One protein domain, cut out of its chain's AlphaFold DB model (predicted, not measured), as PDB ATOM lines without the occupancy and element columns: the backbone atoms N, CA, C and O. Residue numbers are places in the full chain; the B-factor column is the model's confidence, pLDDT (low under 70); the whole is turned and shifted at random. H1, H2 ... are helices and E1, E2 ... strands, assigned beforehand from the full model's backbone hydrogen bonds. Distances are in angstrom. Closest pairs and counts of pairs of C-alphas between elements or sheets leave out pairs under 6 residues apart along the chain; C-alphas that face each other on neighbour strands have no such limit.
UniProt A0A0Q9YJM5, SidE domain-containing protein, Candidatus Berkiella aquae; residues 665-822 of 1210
ATOM      1  N   ASN A 665     279.500 272.577 485.185       86.69
ATOM      2  CA  ASN A 665     279.546 273.497 484.047       86.69
ATOM      3  C   ASN A 665     278.280 274.352 483.915       86.69
ATOM      4  O   ASN A 665     278.369 275.522 483.557       86.69
ATOM      5  N   THR A 666     277.098 273.814 484.241       88.06
ATOM      6  CA  THR A 666     275.861 274.614 484.307       88.06
ATOM      7  C   THR A 666     275.974 275.668 485.410       88.06
ATOM      8  O   THR A 666     275.648 276.828 485.176       88.06
ATOM      9  N   ILE A 667     276.476 275.293 486.592       89.62
ATOM     10  CA  ILE A 667     276.701 276.225 487.710       89.62
ATOM     11  C   ILE A 667     277.752 277.277 487.329       89.62
ATOM     12  O   ILE A 667     277.582 278.463 487.612       89.62
ATOM     13  N   TRP A 668     278.814 276.867 486.636       91.25
ATOM     14  CA  TRP A 668     279.852 277.774 486.163       91.25
ATOM     15  C   TRP A 668     279.303 278.768 485.135       91.25
ATOM     16  O   TRP A 668     279.573 279.961 485.250       91.25
ATOM     17  N   ILE A 669     278.442 278.334 484.207       93.50
ATOM     18  CA  ILE A 669     277.719 279.242 483.302       93.50
ATOM     19  C   ILE A 669     276.880 280.255 484.092       93.50
ATOM     20  O   ILE A 669     276.897 281.435 483.752       93.50
ATOM     21  N   GLU A 670     276.182 279.847 485.155       94.31
ATOM     22  CA  GLU A 670     275.422 280.777 486.005       94.31
ATOM     23  C   GLU A 670     276.330 281.816 486.679       94.31
ATOM     24  O   GLU A 670     276.005 283.004 486.673       94.31
ATOM     25  N   SER A 671     277.490 281.397 487.191       94.19
ATOM     26  CA  SER A 671     278.496 282.300 487.768       94.19
ATOM     27  C   SER A 671     279.104 283.250 486.728       94.19
ATOM     28  O   SER A 671     279.316 284.428 487.014       94.19
ATOM     29  N   ILE A 672     279.360 282.771 485.510       94.06
ATOM     30  CA  ILE A 672     279.848 283.593 484.396       94.06
ATOM     31  C   ILE A 672     278.803 284.633 484.000       94.06
ATOM     32  O   ILE A 672     279.141 285.794 483.795       94.06
ATOM     33  N   LEU A 673     277.529 284.243 483.903       95.44
ATOM     34  CA  LEU A 673     276.439 285.172 483.604       95.44
ATOM     35  C   LEU A 673     276.314 286.249 484.685       95.44
ATOM     36  O   LEU A 673     276.086 287.411 484.354       95.44
ATOM     37  N   ASP A 674     276.500 285.881 485.953       94.94
ATOM     38  CA  ASP A 674     276.516 286.830 487.064       94.94
ATOM     39  C   ASP A 674     277.661 287.840 486.934       94.94
ATOM     40  O   ASP A 674     277.410 289.044 486.927       94.94
ATOM     41  N   GLN A 675     278.888 287.375 486.687       93.25
ATOM     42  CA  GLN A 675     280.040 288.248 486.427       93.25
ATOM     43  C   GLN A 675     279.809 289.166 485.222       93.25
ATOM     44  O   GLN A 675     280.001 290.375 485.326       93.25
ATOM     45  N   ILE A 676     279.332 288.621 484.095       92.69
ATOM     46  CA  ILE A 676     279.008 289.388 482.882       92.69
ATOM     47  C   ILE A 676     277.975 290.480 483.180       92.69
ATOM     48  O   ILE A 676     278.059 291.567 482.606       92.69
ATOM     49  N   SER A 677     277.028 290.217 484.084       93.75
ATOM     50  CA  SER A 677     276.005 291.186 484.489       93.75
ATOM     51  C   SER A 677     276.560 292.393 485.261       93.75
ATOM     52  O   SER A 677     275.867 293.401 485.382       93.75
ATOM     53  N   HIS A 678     277.806 292.311 485.741       91.31
ATOM     54  CA  HIS A 678     278.508 293.366 486.475       91.31
ATOM     55  C   HIS A 678     279.616 294.064 485.665       91.31
ATOM     56  O   HIS A 678     280.187 295.047 486.140       91.31
ATOM     57  N   LEU A 679     279.933 293.593 484.453       88.19
ATOM     58  CA  LEU A 679     280.980 294.193 483.621       88.19
ATOM     59  C   LEU A 679     280.547 295.555 483.064       88.19
ATOM     60  O   LEU A 679     279.437 295.715 482.562       88.19
ATOM     61  N   THR A 680     281.457 296.531 483.067       81.38
ATOM     62  CA  THR A 680     281.227 297.840 482.438       81.38
ATOM     63  C   THR A 680     281.274 297.741 480.905       81.38
ATOM     64  O   THR A 680     281.817 296.793 480.327       81.38
ATOM     65  N   VAL A 681     280.641 298.697 480.217       61.31
ATOM     66  CA  VAL A 681     280.486 298.731 478.743       61.31
ATOM     67  C   VAL A 681     281.827 298.839 477.995       61.31
ATOM     68  O   VAL A 681     281.922 298.386 476.856       61.31
ATOM     69  N   ASP A 682     282.879 299.339 478.650       69.06
ATOM     70  CA  ASP A 682     284.206 299.558 478.051       69.06
ATOM     71  C   ASP A 682     285.104 298.307 478.020       69.06
ATOM     72  O   ASP A 682     286.248 298.365 477.570       69.06
ATOM     73  N   SER A 683     284.607 297.153 478.476       60.62
ATOM     74  CA  SER A 683     285.331 295.882 478.360       60.62
ATOM     75  C   SER A 683     285.339 295.403 476.901       60.62
ATOM     76  O   SER A 683     284.403 294.768 476.417       60.62
ATOM     77  N   HIS A 684     286.393 295.761 476.162       62.41
ATOM     78  CA  HIS A 684     286.594 295.305 474.788       62.41
ATOM     79  C   HIS A 684     286.722 293.773 474.704       62.41
ATOM     80  O   HIS A 684     287.322 293.140 475.568       62.41
ATOM     81  N   GLN A 685     286.138 293.214 473.637       69.44
ATOM     82  CA  GLN A 685     286.260 291.837 473.150       69.44
ATOM     83  C   GLN A 685     286.224 290.726 474.216       69.44
ATOM     84  O   GLN A 685     287.194 290.009 474.434       69.44
ATOM     85  N   LEU A 686     285.058 290.539 474.842       82.50
ATOM     86  CA  LEU A 686     284.857 289.466 475.822       82.50
ATOM     87  C   LEU A 686     284.787 288.075 475.187       82.50
ATOM     88  O   LEU A 686     285.219 287.121 475.813       82.50
ATOM     89  N   ILE A 687     284.249 287.932 473.970       88.81
ATOM     90  CA  ILE A 687     284.185 286.638 473.276       88.81
ATOM     91  C   ILE A 687     284.921 286.743 471.944       88.81
ATOM     92  O   ILE A 687     284.659 287.657 471.167       88.81
ATOM     93  N   THR A 688     285.801 285.785 471.668       89.38
ATOM     94  CA  THR A 688     286.486 285.612 470.380       89.38
ATOM     95  C   THR A 688     286.182 284.240 469.790       89.38
ATOM     96  O   THR A 688     285.806 283.314 470.509       89.38
ATOM     97  N   PHE A 689     286.335 284.094 468.471       85.44
ATOM     98  CA  PHE A 689     286.241 282.806 467.787       85.44
ATOM     99  C   PHE A 689     287.593 282.430 467.170       85.44
ATOM    100  O   PHE A 689     288.130 283.154 466.332       85.44
ATOM    101  N   ASN A 690     288.117 281.272 467.557       82.31
ATOM    102  CA  ASN A 690     289.320 280.645 467.022       82.31
ATOM    103  C   ASN A 690     288.922 279.365 466.265       82.31
ATOM    104  O   ASN A 690     288.164 278.556 466.778       82.31
ATOM    105  N   ALA A 691     289.447 279.119 465.064       72.31
ATOM    106  CA  ALA A 691     289.118 277.903 464.307       72.31
ATOM    107  C   ALA A 691     289.525 276.589 465.014       72.31
ATOM    108  O   ALA A 691     288.938 275.546 464.738       72.31
ATOM    109  N   GLN A 692     290.526 276.632 465.900       67.31
ATOM    110  CA  GLN A 692     291.023 275.470 466.648       67.31
ATOM    111  C   GLN A 692     290.358 275.317 468.019       67.31
ATOM    112  O   GLN A 692     290.057 274.202 468.436       67.31
ATOM    113  N   GLU A 693     290.162 276.430 468.728       68.44
ATOM    114  CA  GLU A 693     289.665 276.449 470.115       68.44
ATOM    115  C   GLU A 693     288.186 276.874 470.207       68.44
ATOM    116  O   GLU A 693     287.606 276.854 471.289       68.44
ATOM    117  N   HIS A 694     287.560 277.193 469.069       85.31
ATOM    118  CA  HIS A 694     286.204 277.724 468.924       85.31
ATOM    119  C   HIS A 694     285.994 279.012 469.734       85.31
ATOM    120  O   HIS A 694     286.804 279.932 469.640       85.31
ATOM    121  N   TYR A 695     284.884 279.132 470.464       90.69
ATOM    122  CA  TYR A 695     284.571 280.340 471.222       90.69
ATOM    123  C   TYR A 695     285.367 280.402 472.528       90.69
ATOM    124  O   TYR A 695     285.232 279.511 473.368       90.69
ATOM    125  N   ILE A 696     286.132 281.478 472.709       91.00
ATOM    126  CA  ILE A 696     286.880 281.795 473.930       91.00
ATOM    127  C   ILE A 696     286.254 283.029 474.573       91.00
ATOM    128  O   ILE A 696     286.083 284.045 473.907       91.00
ATOM    129  N   LEU A 697     285.900 282.924 475.851       91.69
ATOM    130  CA  LEU A 697     285.405 284.011 476.687       91.69
ATOM    131  C   LEU A 697     286.535 284.478 477.610       91.69
ATOM    132  O   LEU A 697     286.987 283.698 478.441       91.69
ATOM    133  N   THR A 698     286.954 285.732 477.516       90.12
ATOM    134  CA  THR A 698     287.974 286.316 478.392       90.12
ATOM    135  C   THR A 698     287.296 287.139 479.484       90.12
ATOM    136  O   THR A 698     286.648 288.145 479.197       90.12
ATOM    137  N   LEU A 699     287.437 286.724 480.747       87.06
ATOM    138  CA  LEU A 699     286.939 287.469 481.910       87.06
ATOM    139  C   LEU A 699     288.107 288.110 482.683       87.06
ATOM    140  O   LEU A 699     289.131 287.447 482.861       87.06
ATOM    141  N   PRO A 700     287.973 289.353 483.197       81.69
ATOM    142  CA  PRO A 700     289.082 290.082 483.827       81.69
ATOM    143  C   PRO A 700     289.786 289.340 484.973       81.69
ATOM    144  O   PRO A 700     291.004 289.428 485.103       81.69
ATOM    145  N   GLU A 701     289.035 288.598 485.789       79.06
ATOM    146  CA  GLU A 701     289.572 287.904 486.969       79.06
ATOM    147  C   GLU A 701     289.900 286.426 486.709       79.06
ATOM    148  O   GLU A 701     290.772 285.861 487.368       79.06
ATOM    149  N   GLN A 702     289.229 285.794 485.739       78.38
ATOM    150  CA  GLN A 702     289.298 284.343 485.505       78.38
ATOM    151  C   GLN A 702     290.163 283.961 484.293       78.38
ATOM    152  O   GLN A 702     290.567 282.806 484.172       78.38
ATOM    153  N   GLY A 703     290.509 284.921 483.429       84.88
ATOM    154  CA  GLY A 703     291.265 284.674 482.202       84.88
ATOM    155  C   GLY A 703     290.408 284.082 481.081       84.88
ATOM    156  O   GLY A 703     289.205 284.340 481.005       84.88
ATOM    157  N   ASP A 704     291.050 283.321 480.194       88.94
ATOM    158  CA  ASP A 704     290.418 282.726 479.014       88.94
ATOM    159  C   ASP A 704     289.678 281.430 479.368       88.94
ATOM    160  O   ASP A 704     290.269 280.444 479.814       88.94
ATOM    161  N   ILE A 705     288.377 281.411 479.100       90.19
ATOM    162  CA  ILE A 705     287.476 280.277 479.284       90.19
ATOM    163  C   ILE A 705     287.090 279.753 477.905       90.19
ATOM    164  O   ILE A 705     286.619 280.506 477.052       90.19
ATOM    165  N   ASN A 706     287.228 278.448 477.672       91.06
ATOM    166  CA  ASN A 706     286.737 277.844 476.440       91.06
ATOM    167  C   ASN A 706     285.214 277.688 476.512       91.06
ATOM    168  O   ASN A 706     284.684 276.667 476.949       91.06
ATOM    169  N   LEU A 707     284.501 278.726 476.078       91.38
ATOM    170  CA  LEU A 707     283.047 278.796 476.132       91.38
ATOM    171  C   LEU A 707     282.383 277.655 475.350       91.38
ATOM    172  O   LEU A 707     281.336 277.153 475.746       91.38
ATOM    173  N   THR A 708     283.009 277.222 474.255       88.88
ATOM    174  CA  THR A 708     282.543 276.073 473.474       88.88
ATOM    175  C   THR A 708     282.536 274.790 474.291       88.88
ATOM    176  O   THR A 708     281.503 274.128 474.359       88.88
ATOM    177  N   LEU A 709     283.654 274.446 474.933       87.38
ATOM    178  CA  LEU A 709     283.732 273.261 475.784       87.38
ATOM    179  C   LEU A 709     282.813 273.391 476.996       87.38
ATOM    180  O   LEU A 709     282.189 272.411 477.390       87.38
ATOM    181  N   LEU A 710     282.678 274.596 477.551       89.25
ATOM    182  CA  LEU A 710     281.801 274.842 478.687       89.25
ATOM    183  C   LEU A 710     280.331 274.566 478.342       89.25
ATOM    184  O   LEU A 710     279.675 273.791 479.035       89.25
ATOM    185  N   ILE A 711     279.828 275.136 477.242       88.50
ATOM    186  CA  ILE A 711     278.468 274.870 476.742       88.50
ATOM    187  C   ILE A 711     278.322 273.383 476.415       88.50
ATOM    188  O   ILE A 711     277.379 272.740 476.868       88.50
ATOM    189  N   ASN A 712     279.300 272.809 475.711       82.69
ATOM    190  CA  ASN A 712     279.309 271.395 475.362       82.69
ATOM    191  C   ASN A 712     279.460 270.464 476.558       82.69
ATOM    192  O   ASN A 712     279.335 269.274 476.342       82.69
ATOM    193  N   ASN A 713     279.728 270.917 477.778       82.25
ATOM    194  CA  ASN A 713     279.742 270.056 478.962       82.25
ATOM    195  C   ASN A 713     278.665 270.451 479.983       82.25
ATOM    196  O   ASN A 713     278.515 269.778 481.002       82.25
ATOM    197  N   ALA A 714     277.875 271.489 479.697       84.12
ATOM    198  CA  ALA A 714     276.758 271.911 480.524       84.12
ATOM    199  C   ALA A 714     275.486 271.102 480.227       84.12
ATOM    200  O   ALA A 714     275.244 270.640 479.109       84.12
ATOM    201  N   ASN A 715     274.640 270.969 481.247       81.56
ATOM    202  CA  ASN A 715     273.259 270.531 481.099       81.56
ATOM    203  C   ASN A 715     272.336 271.755 481.170       81.56
ATOM    204  O   ASN A 715     271.919 272.173 482.256       81.56
ATOM    205  N   LEU A 716     272.066 272.380 480.022       84.62
ATOM    206  CA  LEU A 716     271.288 273.622 479.976       84.62
ATOM    207  C   LEU A 716     269.778 273.407 480.127       84.62
ATOM    208  O   LEU A 716     269.076 274.360 480.463       84.62
ATOM    209  N   SER A 717     269.281 272.170 480.021       77.31
ATOM    210  CA  SER A 717     267.899 271.848 480.400       77.31
ATOM    211  C   SER A 717     267.660 271.948 481.915       77.31
ATOM    212  O   SER A 717     266.534 271.819 482.382       77.31
ATOM    213  N   GLN A 718     268.722 272.162 482.700       79.62
ATOM    214  CA  GLN A 718     268.664 272.432 484.139       79.62
ATOM    215  C   GLN A 718     269.099 273.863 484.490       79.62
ATOM    216  O   GLN A 718     269.111 274.233 485.668       79.62
ATOM    217  N   LEU A 719     269.457 274.683 483.493       87.62
ATOM    218  CA  LEU A 719     269.816 276.082 483.708       87.62
ATOM    219  C   LEU A 719     268.614 276.815 484.303       87.62
ATOM    220  O   LEU A 719     267.550 276.869 483.684       87.62
ATOM    221  N   THR A 720     268.785 277.353 485.512       88.31
ATOM    222  CA  THR A 720     267.717 278.063 486.221       88.31
ATOM    223  C   THR A 720     268.281 279.320 486.859       88.31
ATOM    224  O   THR A 720     268.960 279.256 487.886       88.31
ATOM    225  N   LEU A 721     267.973 280.468 486.260       92.12
ATOM    226  CA  LEU A 721     268.519 281.761 486.663       92.12
ATOM    227  C   LEU A 721     267.660 282.426 487.745       92.12
ATOM    228  O   LEU A 721     266.420 282.405 487.693       92.12
ATOM    229  N   LYS A 722     268.335 283.060 488.713       92.25
ATOM    230  CA  LYS A 722     267.697 283.859 489.770       92.25
ATOM    231  C   LYS A 722     267.046 285.119 489.185       92.25
ATOM    232  O   LYS A 722     267.510 285.670 488.189       92.25
ATOM    233  N   LYS A 723     265.961 285.590 489.811       91.62
ATOM    234  CA  LYS A 723     265.168 286.737 489.317       91.62
ATOM    235  C   LYS A 723     265.988 288.026 489.206       91.62
ATOM    236  O   LYS A 723     265.837 288.757 488.233       91.62
ATOM    237  N   ASP A 724     266.839 288.291 490.189       94.19
ATOM    238  CA  ASP A 724     267.725 289.454 490.228       94.19
ATOM    239  C   ASP A 724     268.785 289.392 489.118       94.19
ATOM    240  O   ASP A 724     268.997 290.383 488.422       94.19
ATOM    241  N   LEU A 725     269.366 288.211 488.879       94.88
ATOM    242  CA  LEU A 725     270.291 287.992 487.769       94.88
ATOM    243  C   LEU A 725     269.609 288.212 486.409       94.88
ATOM    244  O   LEU A 725     270.154 288.903 485.555       94.88
ATOM    245  N   ILE A 726     268.387 287.703 486.212       95.62
ATOM    246  CA  ILE A 726     267.614 287.931 484.975       95.62
ATOM    247  C   ILE A 726     267.387 289.426 484.727       95.62
ATOM    248  O   ILE A 726     267.490 289.878 483.587       95.62
ATOM    249  N   ALA A 727     267.091 290.198 485.775       94.19
ATOM    250  CA  ALA A 727     266.915 291.642 485.660       94.19
ATOM    251  C   ALA A 727     268.219 292.341 485.238       94.19
ATOM    252  O   ALA A 727     268.201 293.119 484.285       94.19
ATOM    253  N   ARG A 728     269.357 292.011 485.874       95.50
ATOM    254  CA  ARG A 728     270.673 292.570 485.511       95.50
ATOM    255  C   ARG A 728     271.091 292.206 484.086       95.50
ATOM    256  O   ARG A 728     271.516 293.074 483.333       95.50
ATOM    257  N   LEU A 729     270.903 290.947 483.683       94.81
ATOM    258  CA  LEU A 729     271.134 290.509 482.301       94.81
ATOM    259  C   LEU A 729     270.233 291.253 481.307       94.81
ATOM    260  O   LEU A 729     270.646 291.509 480.181       94.81
ATOM    261  N   GLY A 730     269.022 291.629 481.722       93.00
ATOM    262  CA  GLY A 730     268.123 292.478 480.949       93.00
ATOM    263  C   GLY A 730     268.685 293.863 480.674       93.00
ATOM    264  O   GLY A 730     268.678 294.295 479.524       93.00
ATOM    265  N   GLU A 731     269.193 294.543 481.701       92.12
ATOM    266  CA  GLU A 731     269.868 295.835 481.523       92.12
ATOM    267  C   GLU A 731     271.114 295.684 480.645       92.12
ATOM    268  O   GLU A 731     271.284 296.434 479.686       92.12
ATOM    269  N   ARG A 732     271.908 294.628 480.864       90.38
ATOM    270  CA  ARG A 732     273.084 294.347 480.034       90.38
ATOM    271  C   ARG A 732     272.727 294.103 478.565       90.38
ATOM    272  O   ARG A 732     273.422 294.573 477.672       90.38
ATOM    273  N   LEU A 733     271.627 293.406 478.285       89.62
ATOM    274  CA  LEU A 733     271.147 293.224 476.914       89.62
ATOM    275  C   LEU A 733     270.709 294.541 476.266       89.62
ATOM    276  O   LEU A 733     270.957 294.712 475.077       89.62
ATOM    277  N   LYS A 734     270.111 295.481 477.009       87.88
ATOM    278  CA  LYS A 734     269.766 296.809 476.463       87.88
ATOM    279  C   LYS A 734     271.005 297.600 476.041       87.88
ATOM    280  O   LYS A 734     270.940 298.360 475.085       87.88
ATOM    281  N   GLU A 735     272.128 297.416 476.731       86.00
ATOM    282  CA  GLU A 735     273.406 298.038 476.359       86.00
ATOM    283  C   GLU A 735     274.028 297.385 475.115       86.00
ATOM    284  O   GLU A 735     274.641 298.062 474.288       86.00
ATOM    285  N   LEU A 736     273.883 296.062 474.979       84.31
ATOM    286  CA  LEU A 736     274.468 295.289 473.878       84.31
ATOM    287  C   LEU A 736     273.638 295.350 472.587       84.31
ATOM    288  O   LEU A 736     274.196 295.232 471.494       84.31
ATOM    289  N   ILE A 737     272.320 295.526 472.701       83.38
ATOM    290  CA  ILE A 737     271.371 295.536 471.586       83.38
ATOM    291  C   ILE A 737     270.882 296.971 471.365       83.38
ATOM    292  O   ILE A 737     270.107 297.505 472.146       83.38
ATOM    293  N   THR A 738     271.302 297.592 470.262       70.62
ATOM    294  CA  THR A 738     270.985 298.993 469.922       70.62
ATOM    295  C   THR A 738     269.530 299.239 469.514       70.62
ATOM    296  O   THR A 738     269.094 300.386 469.430       70.62
ATOM    297  N   GLU A 739     268.765 298.189 469.223       67.12
ATOM    298  CA  GLU A 739     267.376 298.313 468.793       67.12
ATOM    299  C   GLU A 739     266.408 298.324 469.981       67.12
ATOM    300  O   GLU A 739     266.308 297.348 470.729       67.12
ATOM    301  N   ASN A 740     265.596 299.384 470.073       64.62
ATOM    302  CA  ASN A 740     264.367 299.397 470.868       64.62
ATOM    303  C   ASN A 740     263.360 298.416 470.254       64.62
ATOM    304  O   ASN A 740     262.433 298.802 469.544       64.62
ATOM    305  N   THR A 741     263.561 297.125 470.505       63.91
ATOM    306  CA  THR A 741     262.620 296.090 470.093       63.91
ATOM    307  C   THR A 741     261.376 296.257 470.961       63.91
ATOM    308  O   THR A 741     261.343 295.810 472.110       63.91
ATOM    309  N   THR A 742     260.352 296.944 470.446       63.06
ATOM    310  CA  THR A 742     259.051 297.006 471.111       63.06
ATOM    311  C   THR A 742     258.565 295.576 471.261       63.06
ATOM    312  O   THR A 742     258.454 294.829 470.291       63.06
ATOM    313  N   LEU A 743     258.343 295.125 472.489       61.19
ATOM    314  CA  LEU A 743     257.727 293.827 472.727       61.19
ATOM    315  C   LEU A 743     256.223 293.965 472.468       61.19
ATOM    316  O   LEU A 743     255.427 294.046 473.408       61.19
ATOM    317  N   ASP A 744     255.853 293.996 471.190       64.12
ATOM    318  CA  ASP A 744     254.502 293.628 470.773       64.12
ATOM    319  C   ASP A 744     254.197 292.262 471.393       64.12
ATOM    320  O   ASP A 744     255.072 291.386 471.447       64.12
ATOM    321  N   THR A 745     253.012 292.133 471.981       57.88
ATOM    322  CA  THR A 745     252.658 291.039 472.884       57.88
ATOM    323  C   THR A 745     252.817 289.688 472.197       57.88
ATOM    324  O   THR A 745     252.104 289.378 471.247       57.88
ATOM    325  N   LEU A 746     253.727 288.852 472.710       73.06
ATOM    326  CA  LEU A 746     253.669 287.415 472.462       73.06
ATOM    327  C   LEU A 746     252.319 286.944 473.018       73.06
ATOM    328  O   LEU A 746     252.094 286.999 474.229       73.06
ATOM    329  N   ASN A 747     251.396 286.544 472.145       74.38
ATOM    330  CA  ASN A 747     250.012 286.216 472.516       74.38
ATOM    331  C   ASN A 747     249.869 284.860 473.233       74.38
ATOM    332  O   ASN A 747     248.756 284.381 473.424       74.38
ATOM    333  N   ASN A 748     250.974 284.240 473.658       80.62
ATOM    334  CA  ASN A 748     250.956 282.997 474.416       80.62
ATOM    335  C   ASN A 748     250.828 283.291 475.930       80.62
ATOM    336  O   ASN A 748     251.760 283.865 476.505       80.62
ATOM    337  N   PRO A 749     249.732 282.875 476.600       81.00
ATOM    338  CA  PRO A 749     249.499 283.163 478.020       81.00
ATOM    339  C   PRO A 749     250.595 282.638 478.956       81.00
ATOM    340  O   PRO A 749     250.916 283.284 479.949       81.00
ATOM    341  N   ILE A 750     251.214 281.499 478.627       81.44
ATOM    342  CA  ILE A 750     252.287 280.898 479.433       81.44
ATOM    343  C   ILE A 750     253.565 281.735 479.310       81.44
ATOM    344  O   ILE A 750     254.227 282.018 480.306       81.44
ATOM    345  N   VAL A 751     253.891 282.196 478.098       86.06
ATOM    346  CA  VAL A 751     255.053 283.070 477.864       86.06
ATOM    347  C   VAL A 751     254.883 284.421 478.564       86.06
ATOM    348  O   VAL A 751     255.859 284.978 479.063       86.06
ATOM    349  N   GLN A 752     253.654 284.934 478.664       88.25
ATOM    350  CA  GLN A 752     253.365 286.186 479.374       88.25
ATOM    351  C   GLN A 752     253.650 286.113 480.882       88.25
ATOM    352  O   GLN A 752     253.914 287.152 481.487       88.25
ATOM    353  N   LEU A 753     253.670 284.913 481.476       88.56
ATOM    354  CA  LEU A 753     254.063 284.719 482.876       88.56
ATOM    355  C   LEU A 753     255.578 284.817 483.113       88.56
ATOM    356  O   LEU A 753     256.015 284.951 484.258       88.56
ATOM    357  N   LEU A 754     256.397 284.741 482.063       90.88
ATOM    358  CA  LEU A 754     257.845 284.860 482.199       90.88
ATOM    359  C   LEU A 754     258.274 286.319 482.431       90.88
ATOM    360  O   LEU A 754     257.667 287.234 481.872       90.88
ATOM    361  N   PRO A 755     259.374 286.571 483.165       93.50
ATOM    362  CA  PRO A 755     260.087 287.844 483.152       93.50
ATOM    363  C   PRO A 755     260.240 288.463 481.753       93.50
ATOM    364  O   PRO A 755     260.589 287.786 480.785       93.50
ATOM    365  N   ARG A 756     260.063 289.788 481.655       90.75
ATOM    366  CA  ARG A 756     260.079 290.533 480.379       90.75
ATOM    367  C   ARG A 756     261.331 290.285 479.531       90.75
ATOM    368  O   ARG A 756     261.246 290.223 478.311       90.75
ATOM    369  N   VAL A 757     262.476 290.113 480.181       92.19
ATOM    370  CA  VAL A 757     263.772 289.836 479.544       92.19
ATOM    371  C   VAL A 757     263.795 288.457 478.871       92.19
ATOM    372  O   VAL A 757     264.354 288.297 477.794       92.19
ATOM    373  N   GLN A 758     263.135 287.459 479.458       93.25
ATOM    374  CA  GLN A 758     263.006 286.133 478.853       93.25
ATOM    375  C   GLN A 758     261.998 286.130 477.702       93.25
ATOM    376  O   GLN A 758     262.239 285.493 476.681       93.25
ATOM    377  N   GLN A 759     260.904 286.893 477.824       91.25
ATOM    378  CA  GLN A 759     259.993 287.135 476.698       91.25
ATOM    379  C   GLN A 759     260.742 287.776 475.523       91.25
ATOM    380  O   GLN A 759     260.535 287.393 474.374       91.25
ATOM    381  N   LEU A 760     261.643 288.725 475.807       88.38
ATOM    382  CA  LEU A 760     262.507 289.338 474.800       88.38
ATOM    383  C   LEU A 760     263.414 288.289 474.150       88.38
ATOM    384  O   LEU A 760     263.465 288.216 472.925       88.38
ATOM    385  N   ALA A 761     264.069 287.438 474.945       90.50
ATOM    386  CA  ALA A 761     264.912 286.358 474.430       90.50
ATOM    387  C   ALA A 761     264.140 285.403 473.504       90.50
ATOM    388  O   ALA A 761     264.609 285.107 472.405       90.50
ATOM    389  N   ILE A 762     262.924 285.000 473.893       88.50
ATOM    390  CA  ILE A 762     262.020 284.210 473.045       88.50
ATOM    391  C   ILE A 762     261.684 284.964 471.758       88.50
ATOM    392  O   ILE A 762     261.788 284.386 470.682       88.50
ATOM    393  N   LYS A 763     261.337 286.256 471.838       86.31
ATOM    394  CA  LYS A 763     261.026 287.081 470.660       86.31
ATOM    395  C   LYS A 763     262.202 287.139 469.680       86.31
ATOM    396  O   LYS A 763     262.005 286.958 468.482       86.31
ATOM    397  N   HIS A 764     263.421 287.351 470.178       85.06
ATOM    398  CA  HIS A 764     264.619 287.308 469.340       85.06
ATOM    399  C   HIS A 764     264.819 285.923 468.718       85.06
ATOM    400  O   HIS A 764     265.166 285.840 467.543       85.06
ATOM    401  N   TYR A 765     264.541 284.846 469.452       83.38
ATOM    402  CA  TYR A 765     264.659 283.490 468.925       83.38
ATOM    403  C   TYR A 765     263.591 283.118 467.880       83.38
ATOM    404  O   TYR A 765     263.873 282.360 466.971       83.38
ATOM    405  N   ILE A 766     262.363 283.621 467.960       79.94
ATOM    406  CA  ILE A 766     261.336 283.293 466.945       79.94
ATOM    407  C   ILE A 766     261.350 284.248 465.740       79.94
ATOM    408  O   ILE A 766     260.678 284.018 464.742       79.94
ATOM    409  N   SER A 767     262.099 285.346 465.825       75.56
ATOM    410  CA  SER A 767     262.387 286.213 464.675       75.56
ATOM    411  C   SER A 767     263.529 285.638 463.823       75.56
ATOM    412  O   SER A 767     264.198 284.713 464.261       75.56
ATOM    413  N   GLU A 768     263.859 286.225 462.665       66.81
ATOM    414  CA  GLU A 768     264.969 285.799 461.770       66.81
ATOM    415  C   GLU A 768     266.388 285.801 462.412       66.81
ATOM    416  O   GLU A 768     267.405 285.629 461.743       66.81
ATOM    417  N   ARG A 769     266.489 286.035 463.725       67.06
ATOM    418  CA  ARG A 769     267.710 286.337 464.487       67.06
ATOM    419  C   ARG A 769     268.297 285.118 465.209       67.06
ATOM    420  O   ARG A 769     269.386 285.205 465.776       67.06
ATOM    421  N   TYR A 770     267.612 283.978 465.188       74.88
ATOM    422  CA  TYR A 770     267.982 282.774 465.943       74.88
ATOM    423  C   TYR A 770     269.202 282.026 465.412       74.88
ATOM    424  O   TYR A 770     269.835 281.270 466.154       74.88
ATOM    425  N   LEU A 771     269.560 282.232 464.140       76.56
ATOM    426  CA  LEU A 771     270.625 281.474 463.487       76.56
ATOM    427  C   LEU A 771     271.968 281.620 464.216       76.56
ATOM    428  O   LEU A 771     272.646 280.621 464.449       76.56
ATOM    429  N   ASN A 772     272.340 282.841 464.611       84.12
ATOM    430  CA  ASN A 772     273.611 283.098 465.294       84.12
ATOM    431  C   ASN A 772     273.609 282.607 466.752       84.12
ATOM    432  O   ASN A 772     274.640 282.128 467.222       84.12
ATOM    433  N   ILE A 773     272.454 282.612 467.431       86.88
ATOM    434  CA  ILE A 773     272.302 281.977 468.751       86.88
ATOM    435  C   ILE A 773     272.572 280.472 468.614       86.88
ATOM    436  O   ILE A 773     273.424 279.924 469.307       86.88
ATOM    437  N   ASN A 774     271.924 279.809 467.652       82.31
ATOM    438  CA  ASN A 774     272.126 278.381 467.412       82.31
ATOM    439  C   ASN A 774     273.565 278.057 467.000       82.31
ATOM    440  O   ASN A 774     274.123 277.080 467.489       82.31
ATOM    441  N   LYS A 775     274.192 278.866 466.139       84.25
ATOM    442  CA  LYS A 775     275.583 278.659 465.713       84.25
ATOM    443  C   LYS A 775     276.577 278.771 466.863       84.25
ATOM    444  O   LYS A 775     277.431 277.896 466.976       84.25
ATOM    445  N   LEU A 776     276.421 279.757 467.752       88.69
ATOM    446  CA  LEU A 776     277.267 279.884 468.943       88.69
ATOM    447  C   LEU A 776     277.191 278.624 469.811       88.69
ATOM    448  O   LEU A 776     278.222 278.039 470.141       88.69
ATOM    449  N   PHE A 777     275.977 278.152 470.109       87.81
ATOM    450  CA  PHE A 777     275.779 276.954 470.929       87.81
ATOM    451  C   PHE A 777     276.174 275.653 470.206       87.81
ATOM    452  O   PHE A 777     276.448 274.671 470.876       87.81
ATOM    453  N   ARG A 778     276.274 275.643 468.865       81.06
ATOM    454  CA  ARG A 778     276.856 274.539 468.061       81.06
ATOM    455  C   ARG A 778     278.370 274.650 467.870       81.06
ATOM    456  O   ARG A 778     278.949 273.831 467.155       81.06
ATOM    457  N   SER A 779     278.996 275.683 468.437       83.44
ATOM    458  CA  SER A 779     280.419 275.981 468.243       83.44
ATOM    459  C   SER A 779     280.794 276.263 466.779       83.44
ATOM    460  O   SER A 779     281.932 276.061 466.352       83.44
ATOM    461  N   GLU A 780     279.832 276.729 465.987       83.62
ATOM    462  CA  GLU A 780     280.010 277.120 464.591       83.62
ATOM    463  C   GLU A 780     280.284 278.623 464.486       83.62
ATOM    464  O   GLU A 780     279.698 279.383 465.257       83.62
ATOM    465  N   PRO A 781     281.088 279.083 463.511       84.19
ATOM    466  CA  PRO A 781     281.299 280.510 463.286       84.19
ATOM    467  C   PRO A 781     279.979 281.222 462.957       84.19
ATOM    468  O   PRO A 781     279.145 280.692 462.212       84.19
ATOM    469  N   LEU A 782     279.803 282.428 463.504       84.69
ATOM    470  CA  LEU A 782     278.642 283.277 463.232       84.69
ATOM    471  C   LEU A 782     278.600 283.728 461.764       84.69
ATOM    472  O   LEU A 782     279.634 283.910 461.122       84.69
ATOM    473  N   VAL A 783     277.394 283.951 461.236       80.94
ATOM    474  CA  VAL A 783     277.195 284.478 459.877       80.94
ATOM    475  C   VAL A 783     277.158 286.003 459.924       80.94
ATOM    476  O   VAL A 783     276.316 286.577 460.620       80.94
ATOM    477  N   GLN A 784     278.049 286.651 459.165       71.44
ATOM    478  CA  GLN A 784     278.159 288.115 459.107       71.44
ATOM    479  C   GLN A 784     276.910 288.775 458.496       71.44
ATOM    480  O   GLN A 784     276.420 289.759 459.032       71.44
ATOM    481  N   ASP A 785     276.312 288.208 457.445       61.41
ATOM    482  CA  ASP A 785     275.163 288.834 456.757       61.41
ATOM    483  C   ASP A 785     273.855 288.834 457.567       61.41
ATOM    484  O   ASP A 785     272.967 289.661 457.333       61.41
ATOM    485  N   HIS A 786     273.744 287.953 458.564       55.31
ATOM    486  CA  HIS A 786     272.609 287.900 459.490       55.31
ATOM    487  C   HIS A 786     272.828 288.746 460.756       55.31
ATOM    488  O   HIS A 786     272.011 288.715 461.674       55.31
ATOM    489  N   SER A 787     273.901 289.546 460.815       50.53
ATOM    490  CA  SER A 787     274.223 290.412 461.955       50.53
ATOM    491  C   SER A 787     273.581 291.804 461.894       50.53
ATOM    492  O   SER A 787     274.025 292.696 462.610       50.53
ATOM    493  N   ARG A 788     272.551 292.034 461.063       49.31
ATOM    494  CA  ARG A 788     271.963 293.374 460.815       49.31
ATOM    495  C   ARG A 788     271.410 294.109 462.054       49.31
ATOM    496  O   ARG A 788     271.006 295.255 461.923       49.31
ATOM    497  N   ILE A 789     271.378 293.464 463.218       50.06
ATOM    498  CA  ILE A 789     270.604 293.864 464.408       50.06
ATOM    499  C   ILE A 789     271.475 294.213 465.615       50.06
ATOM    500  O   ILE A 789     271.029 294.863 466.557       50.06
ATOM    501  N   LEU A 790     272.722 293.765 465.614       51.56
ATOM    502  CA  LEU A 790     273.651 293.971 466.711       51.56
ATOM    503  C   LEU A 790     274.819 294.768 466.119       51.56
ATOM    504  O   LEU A 790     275.114 294.612 464.934       51.56
ATOM    505  N   ASN A 791     275.394 295.696 466.884       51.09
ATOM    506  CA  ASN A 791     276.421 296.643 466.432       51.09
ATOM    507  C   ASN A 791     277.424 296.038 465.418       51.09
ATOM    508  O   ASN A 791     277.752 294.854 465.472       51.09
ATOM    509  N   ARG A 792     277.993 296.854 464.511       52.88
ATOM    510  CA  ARG A 792     279.043 296.388 463.566       52.88
ATOM    511  C   ARG A 792     280.273 295.772 464.262       52.88
ATOM    512  O   ARG A 792     281.108 295.165 463.601       52.88
ATOM    513  N   GLU A 793     280.379 295.926 465.577       60.81
ATOM    514  CA  GLU A 793     281.372 295.294 466.439       60.81
ATOM    515  C   GLU A 793     280.986 293.831 466.720       60.81
ATOM    516  O   GLU A 793     280.088 293.545 467.514       60.81
ATOM    517  N   SER A 794     281.693 292.893 466.079       67.50
ATOM    518  CA  SER A 794     281.474 291.439 466.162       67.50
ATOM    519  C   SER A 794     281.361 290.884 467.585       67.50
ATOM    520  O   SER A 794     280.671 289.888 467.808       67.50
ATOM    521  N   ASP A 795     282.014 291.524 468.550       71.00
ATOM    522  CA  ASP A 795     282.193 290.973 469.893       71.00
ATOM    523  C   ASP A 795     280.976 291.190 470.790       71.00
ATOM    524  O   ASP A 795     280.555 290.279 471.508       71.00
ATOM    525  N   LYS A 796     280.334 292.362 470.682       80.56
ATOM    526  CA  LYS A 796     279.055 292.642 471.356       80.56
ATOM    527  C   LYS A 796     277.975 291.670 470.885       80.56
ATOM    528  O   LYS A 796     277.138 291.235 471.675       80.56
ATOM    529  N   ASN A 797     278.051 291.261 469.619       82.19
ATOM    530  CA  ASN A 797     277.089 290.358 469.000       82.19
ATOM    531  C   ASN A 797     277.220 288.938 469.560       82.19
ATOM    532  O   ASN A 797     276.209 288.311 469.876       82.19
ATOM    533  N   MET A 798     278.454 288.448 469.720       88.06
ATOM    534  CA  MET A 798     278.725 287.143 470.333       88.06
ATOM    535  C   MET A 798     278.244 287.098 471.786       88.06
ATOM    536  O   MET A 798     277.550 286.154 472.171       88.06
ATOM    537  N   LEU A 799     278.531 288.141 472.573       90.00
ATOM    538  CA  LEU A 799     278.090 288.224 473.966       90.00
ATOM    539  C   LEU A 799     276.563 288.276 474.091       90.00
ATOM    540  O   LEU A 799     275.986 287.548 474.900       90.00
ATOM    541  N   ALA A 800     275.897 289.076 473.256       89.88
ATOM    542  CA  ALA A 800     274.439 289.124 473.209       89.88
ATOM    543  C   ALA A 800     273.842 287.756 472.842       89.88
ATOM    544  O   ALA A 800     272.904 287.308 473.497       89.88
ATOM    545  N   CYS A 801     274.406 287.055 471.849       90.31
ATOM    546  CA  CYS A 801     273.957 285.710 471.469       90.31
ATOM    547  C   CYS A 801     274.110 284.704 472.618       90.31
ATOM    548  O   CYS A 801     273.209 283.893 472.835       90.31
ATOM    549  N   PHE A 802     275.215 284.771 473.366       93.06
ATOM    550  CA  PHE A 802     275.432 283.917 474.531       93.06
ATOM    551  C   PHE A 802     274.392 284.180 475.632       93.06
ATOM    552  O   PHE A 802     273.712 283.249 476.063       93.06
ATOM    553  N   ILE A 803     274.190 285.446 476.024       94.31
ATOM    554  CA  ILE A 803     273.205 285.824 477.054       94.31
ATOM    555  C   ILE A 803     271.781 285.437 476.621       94.31
ATOM    556  O   ILE A 803     271.046 284.829 477.403       94.31
ATOM    557  N   LEU A 804     271.393 285.741 475.376       93.19
ATOM    558  CA  LEU A 804     270.075 285.394 474.830       93.19
ATOM    559  C   LEU A 804     269.849 283.880 474.816       93.19
ATOM    560  O   LEU A 804     268.781 283.430 475.221       93.19
ATOM    561  N   GLY A 805     270.842 283.091 474.396       91.88
ATOM    562  CA  GLY A 805     270.736 281.633 474.391       91.88
ATOM    563  C   GLY A 805     270.594 281.041 475.797       91.88
ATOM    564  O   GLY A 805     269.789 280.131 475.998       91.88
ATOM    565  N   CYS A 806     271.296 281.584 476.795       94.31
ATOM    566  CA  CYS A 806     271.137 281.178 478.195       94.31
ATOM    567  C   CYS A 806     269.750 281.542 478.751       94.31
ATOM    568  O   CYS A 806     269.073 280.688 479.321       94.31
ATOM    569  N   LEU A 807     269.284 282.778 478.534       94.50
ATOM    570  CA  LEU A 807     267.934 283.203 478.930       94.50
ATOM    571  C   LEU A 807     266.844 282.370 478.258       94.50
ATOM    572  O   LEU A 807     265.825 282.088 478.881       94.50
ATOM    573  N   LEU A 808     267.057 281.968 477.005       91.62
ATOM    574  CA  LEU A 808     266.128 281.132 476.262       91.62
ATOM    575  C   LEU A 808     266.057 279.704 476.817       91.62
ATOM    576  O   LEU A 808     264.958 279.171 476.940       91.62
ATOM    577  N   ASN A 809     267.190 279.099 477.188       89.62
ATOM    578  CA  ASN A 809     267.197 277.795 477.861       89.62
ATOM    579  C   ASN A 809     266.472 277.870 479.216       89.62
ATOM    580  O   ASN A 809     265.575 277.073 479.473       89.62
ATOM    581  N   ASP A 810     266.778 278.877 480.040       91.94
ATOM    582  CA  ASP A 810     266.085 279.119 481.318       91.94
ATOM    583  C   ASP A 810     264.574 279.375 481.122       91.94
ATOM    584  O   ASP A 810     263.743 278.899 481.899       91.94
ATOM    585  N   ALA A 811     264.188 280.077 480.052       90.50
ATOM    586  CA  ALA A 811     262.791 280.290 479.683       90.50
ATOM    587  C   ALA A 811     262.091 278.992 479.251       90.50
ATOM    588  O   ALA A 811     260.985 278.726 479.716       90.50
ATOM    589  N   ALA A 812     262.723 278.170 478.407       84.88
ATOM    590  CA  ALA A 812     262.184 276.879 477.972       84.88
ATOM    591  C   ALA A 812     261.959 275.928 479.162       84.88
ATOM    592  O   ALA A 812     260.904 275.295 479.267       84.88
ATOM    593  N   ASN A 813     262.902 275.909 480.111       82.25
ATOM    594  CA  ASN A 813     262.785 275.135 481.349       82.25
ATOM    595  C   ASN A 813     261.587 275.614 482.187       82.25
ATOM    596  O   ASN A 813     260.754 274.812 482.606       82.25
ATOM    597  N   LYS A 814     261.431 276.934 482.370       86.19
ATOM    598  CA  LYS A 814     260.297 277.518 483.109       86.19
ATOM    599  C   LYS A 814     258.956 277.321 482.413       86.19
ATOM    600  O   LYS A 814     257.976 277.073 483.102       86.19
ATOM    601  N   ILE A 815     258.887 277.406 481.084       82.94
ATOM    602  CA  ILE A 815     257.647 277.173 480.322       82.94
ATOM    603  C   ILE A 815     257.145 275.753 480.535       82.94
ATOM    604  O   ILE A 815     255.950 275.575 480.740       82.94
ATOM    605  N   THR A 816     258.046 274.770 480.540       74.88
ATOM    606  CA  THR A 816     257.687 273.369 480.795       74.88
ATOM    607  C   THR A 816     257.012 273.219 482.164       74.88
ATOM    608  O   THR A 816     255.958 272.604 482.267       74.88
ATOM    609  N   VAL A 817     257.552 273.876 483.196       75.50
ATOM    610  CA  VAL A 817     256.989 273.869 484.560       75.50
ATOM    611  C   VAL A 817     255.680 274.659 484.654       75.50
ATOM    612  O   VAL A 817     254.712 274.224 485.276       75.50
ATOM    613  N   LEU A 818     255.634 275.843 484.043       80.38
ATOM    614  CA  LEU A 818     254.446 276.693 484.044       80.38
ATOM    615  C   LEU A 818     253.290 276.012 483.316       80.38
ATOM    616  O   LEU A 818     252.164 276.095 483.784       80.38
ATOM    617  N   ALA A 819     253.561 275.302 482.222       73.00
ATOM    618  CA  ALA A 819     252.572 274.547 481.464       73.00
ATOM    619  C   ALA A 819     251.835 273.499 482.304       73.00
ATOM    620  O   ALA A 819     250.617 273.390 482.195       73.00
ATOM    621  N   ASP A 820     252.538 272.797 483.196       67.88
ATOM    622  CA  ASP A 820     251.920 271.841 484.122       67.88
ATOM    623  C   ASP A 820     250.992 272.519 485.150       67.88
ATOM    624  O   ASP A 820     250.190 271.851 485.802       67.88
ATOM    625  N   SER A 821     251.067 273.850 485.285       69.69
ATOM    626  CA  SER A 821     250.205 274.647 486.167       69.69
ATOM    627  C   SER A 821     248.872 275.053 485.549       69.69
ATOM    628  O   SER A 821     248.000 275.529 486.277       69.69
ATOM    629  N   PHE A 822     248.689 274.897 484.236       72.19
ATOM    630  CA  PHE A 822     247.456 275.294 483.560       72.19
ATOM    631  C   PHE A 822     246.511 274.087 483.398       72.19
ATOM    632  O   PHE A 822     246.837 273.145 482.676       72.19
TER     633      PHE A 822
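Overview. This is residues 665 to 822 of the 1210 residues of the protein "SidE domain-containing protein" of Candidatus Berkiella aquae (UniProt A0A0Q9YJM5). A small sheet of three strands stands at one end of a cluster of helices, and the long helix H7 runs from beside its strand E1 through the middle of the cluster to the other end. H3, H5 and H6 pack round H7, H1 reaches from H2 by the sheet to H3, and short H4 sits by the far part of H7. The printed part has 158 residues, with seven named helices and three named strands that follow along the chain as H1 E1 E2 E3 H2 H3 H4 H5 H6 H7; the sheet is antiparallel, in the order E1 E2 E3, and the class is mostly helix. It is compact, with a radius of gyration of the C-alphas of 15.0 A and spans of 46 by 32 by 27 A.

Arrangement. E1, residues 687 to 690, E2, residues 694 to 699, and E3, residues 703 to 706, form a meander, each strand the antiparallel neighbour of the one before. In the hairpin E1 and E2, N 688 and O 696 are 2.8 A apart; in the hairpin E2 and E3, N 697 and O 705 are 2.8 A apart; both are within hydrogen-bond range. H2, residues 707 to 713, is on the sheet at a height of 5.6 A. H7, residues 794 to 819, only grazes the sheet with residues 794 to 802. H7 is the hub, touching four helices. H6, residues 770 to 777, touches it about perpendicular at 84 degrees, the C-alphas of Ile 773 and Cys 801 being closest at 4.9 A. H5, residues 756 to 766, touches it about perpendicular at 76 degrees, closest at Ala 761 and Leu 804, C-alphas 5.3 A apart. H3, residues 723 to 736, touches H7 opposite ways at a shallow tilt of 33 degrees, only just short of steep, closest at the C-alphas of Leu 736 and Lys 796, 5.9 A. H4, residues 749 to 752, touches H7 residues 815 to 819 alone, closest at the C-alphas of Ile 750 and Ile 815, 6.6 A. H1, residues 665 to 678, touches H3 with residues 673 to 678 alone, at a steep tilt of 60 degrees; the C-alphas of Ser 677 and Leu 729 are closest, 5.4 A. Every O i to N i+4 pair is within hydrogen-bond range in H1, H2, H3, H5, H6 and H7; H4 is too short for one.

Along the chain. H1 begins at C-alpha 665 (279.546, 273.497, 484.047) and is 20.0 A long. E2 measures 16.3 A, H3 19.9 A and H5 15.3 A. H7, 36.8 A, ends at C-alpha 819 (252.572, 274.547, 481.464).

Size, cuts and confidence. The C-alphas of Gln 692 and Phe 822 are farthest apart, 46.7 A. The printed part has no cut. The links H3 to H4 and H6 to H7 are long. Mean pLDDT of the printed part is 82.1; 28 residues are under 70, among them 739 to 745 and 785 to 794.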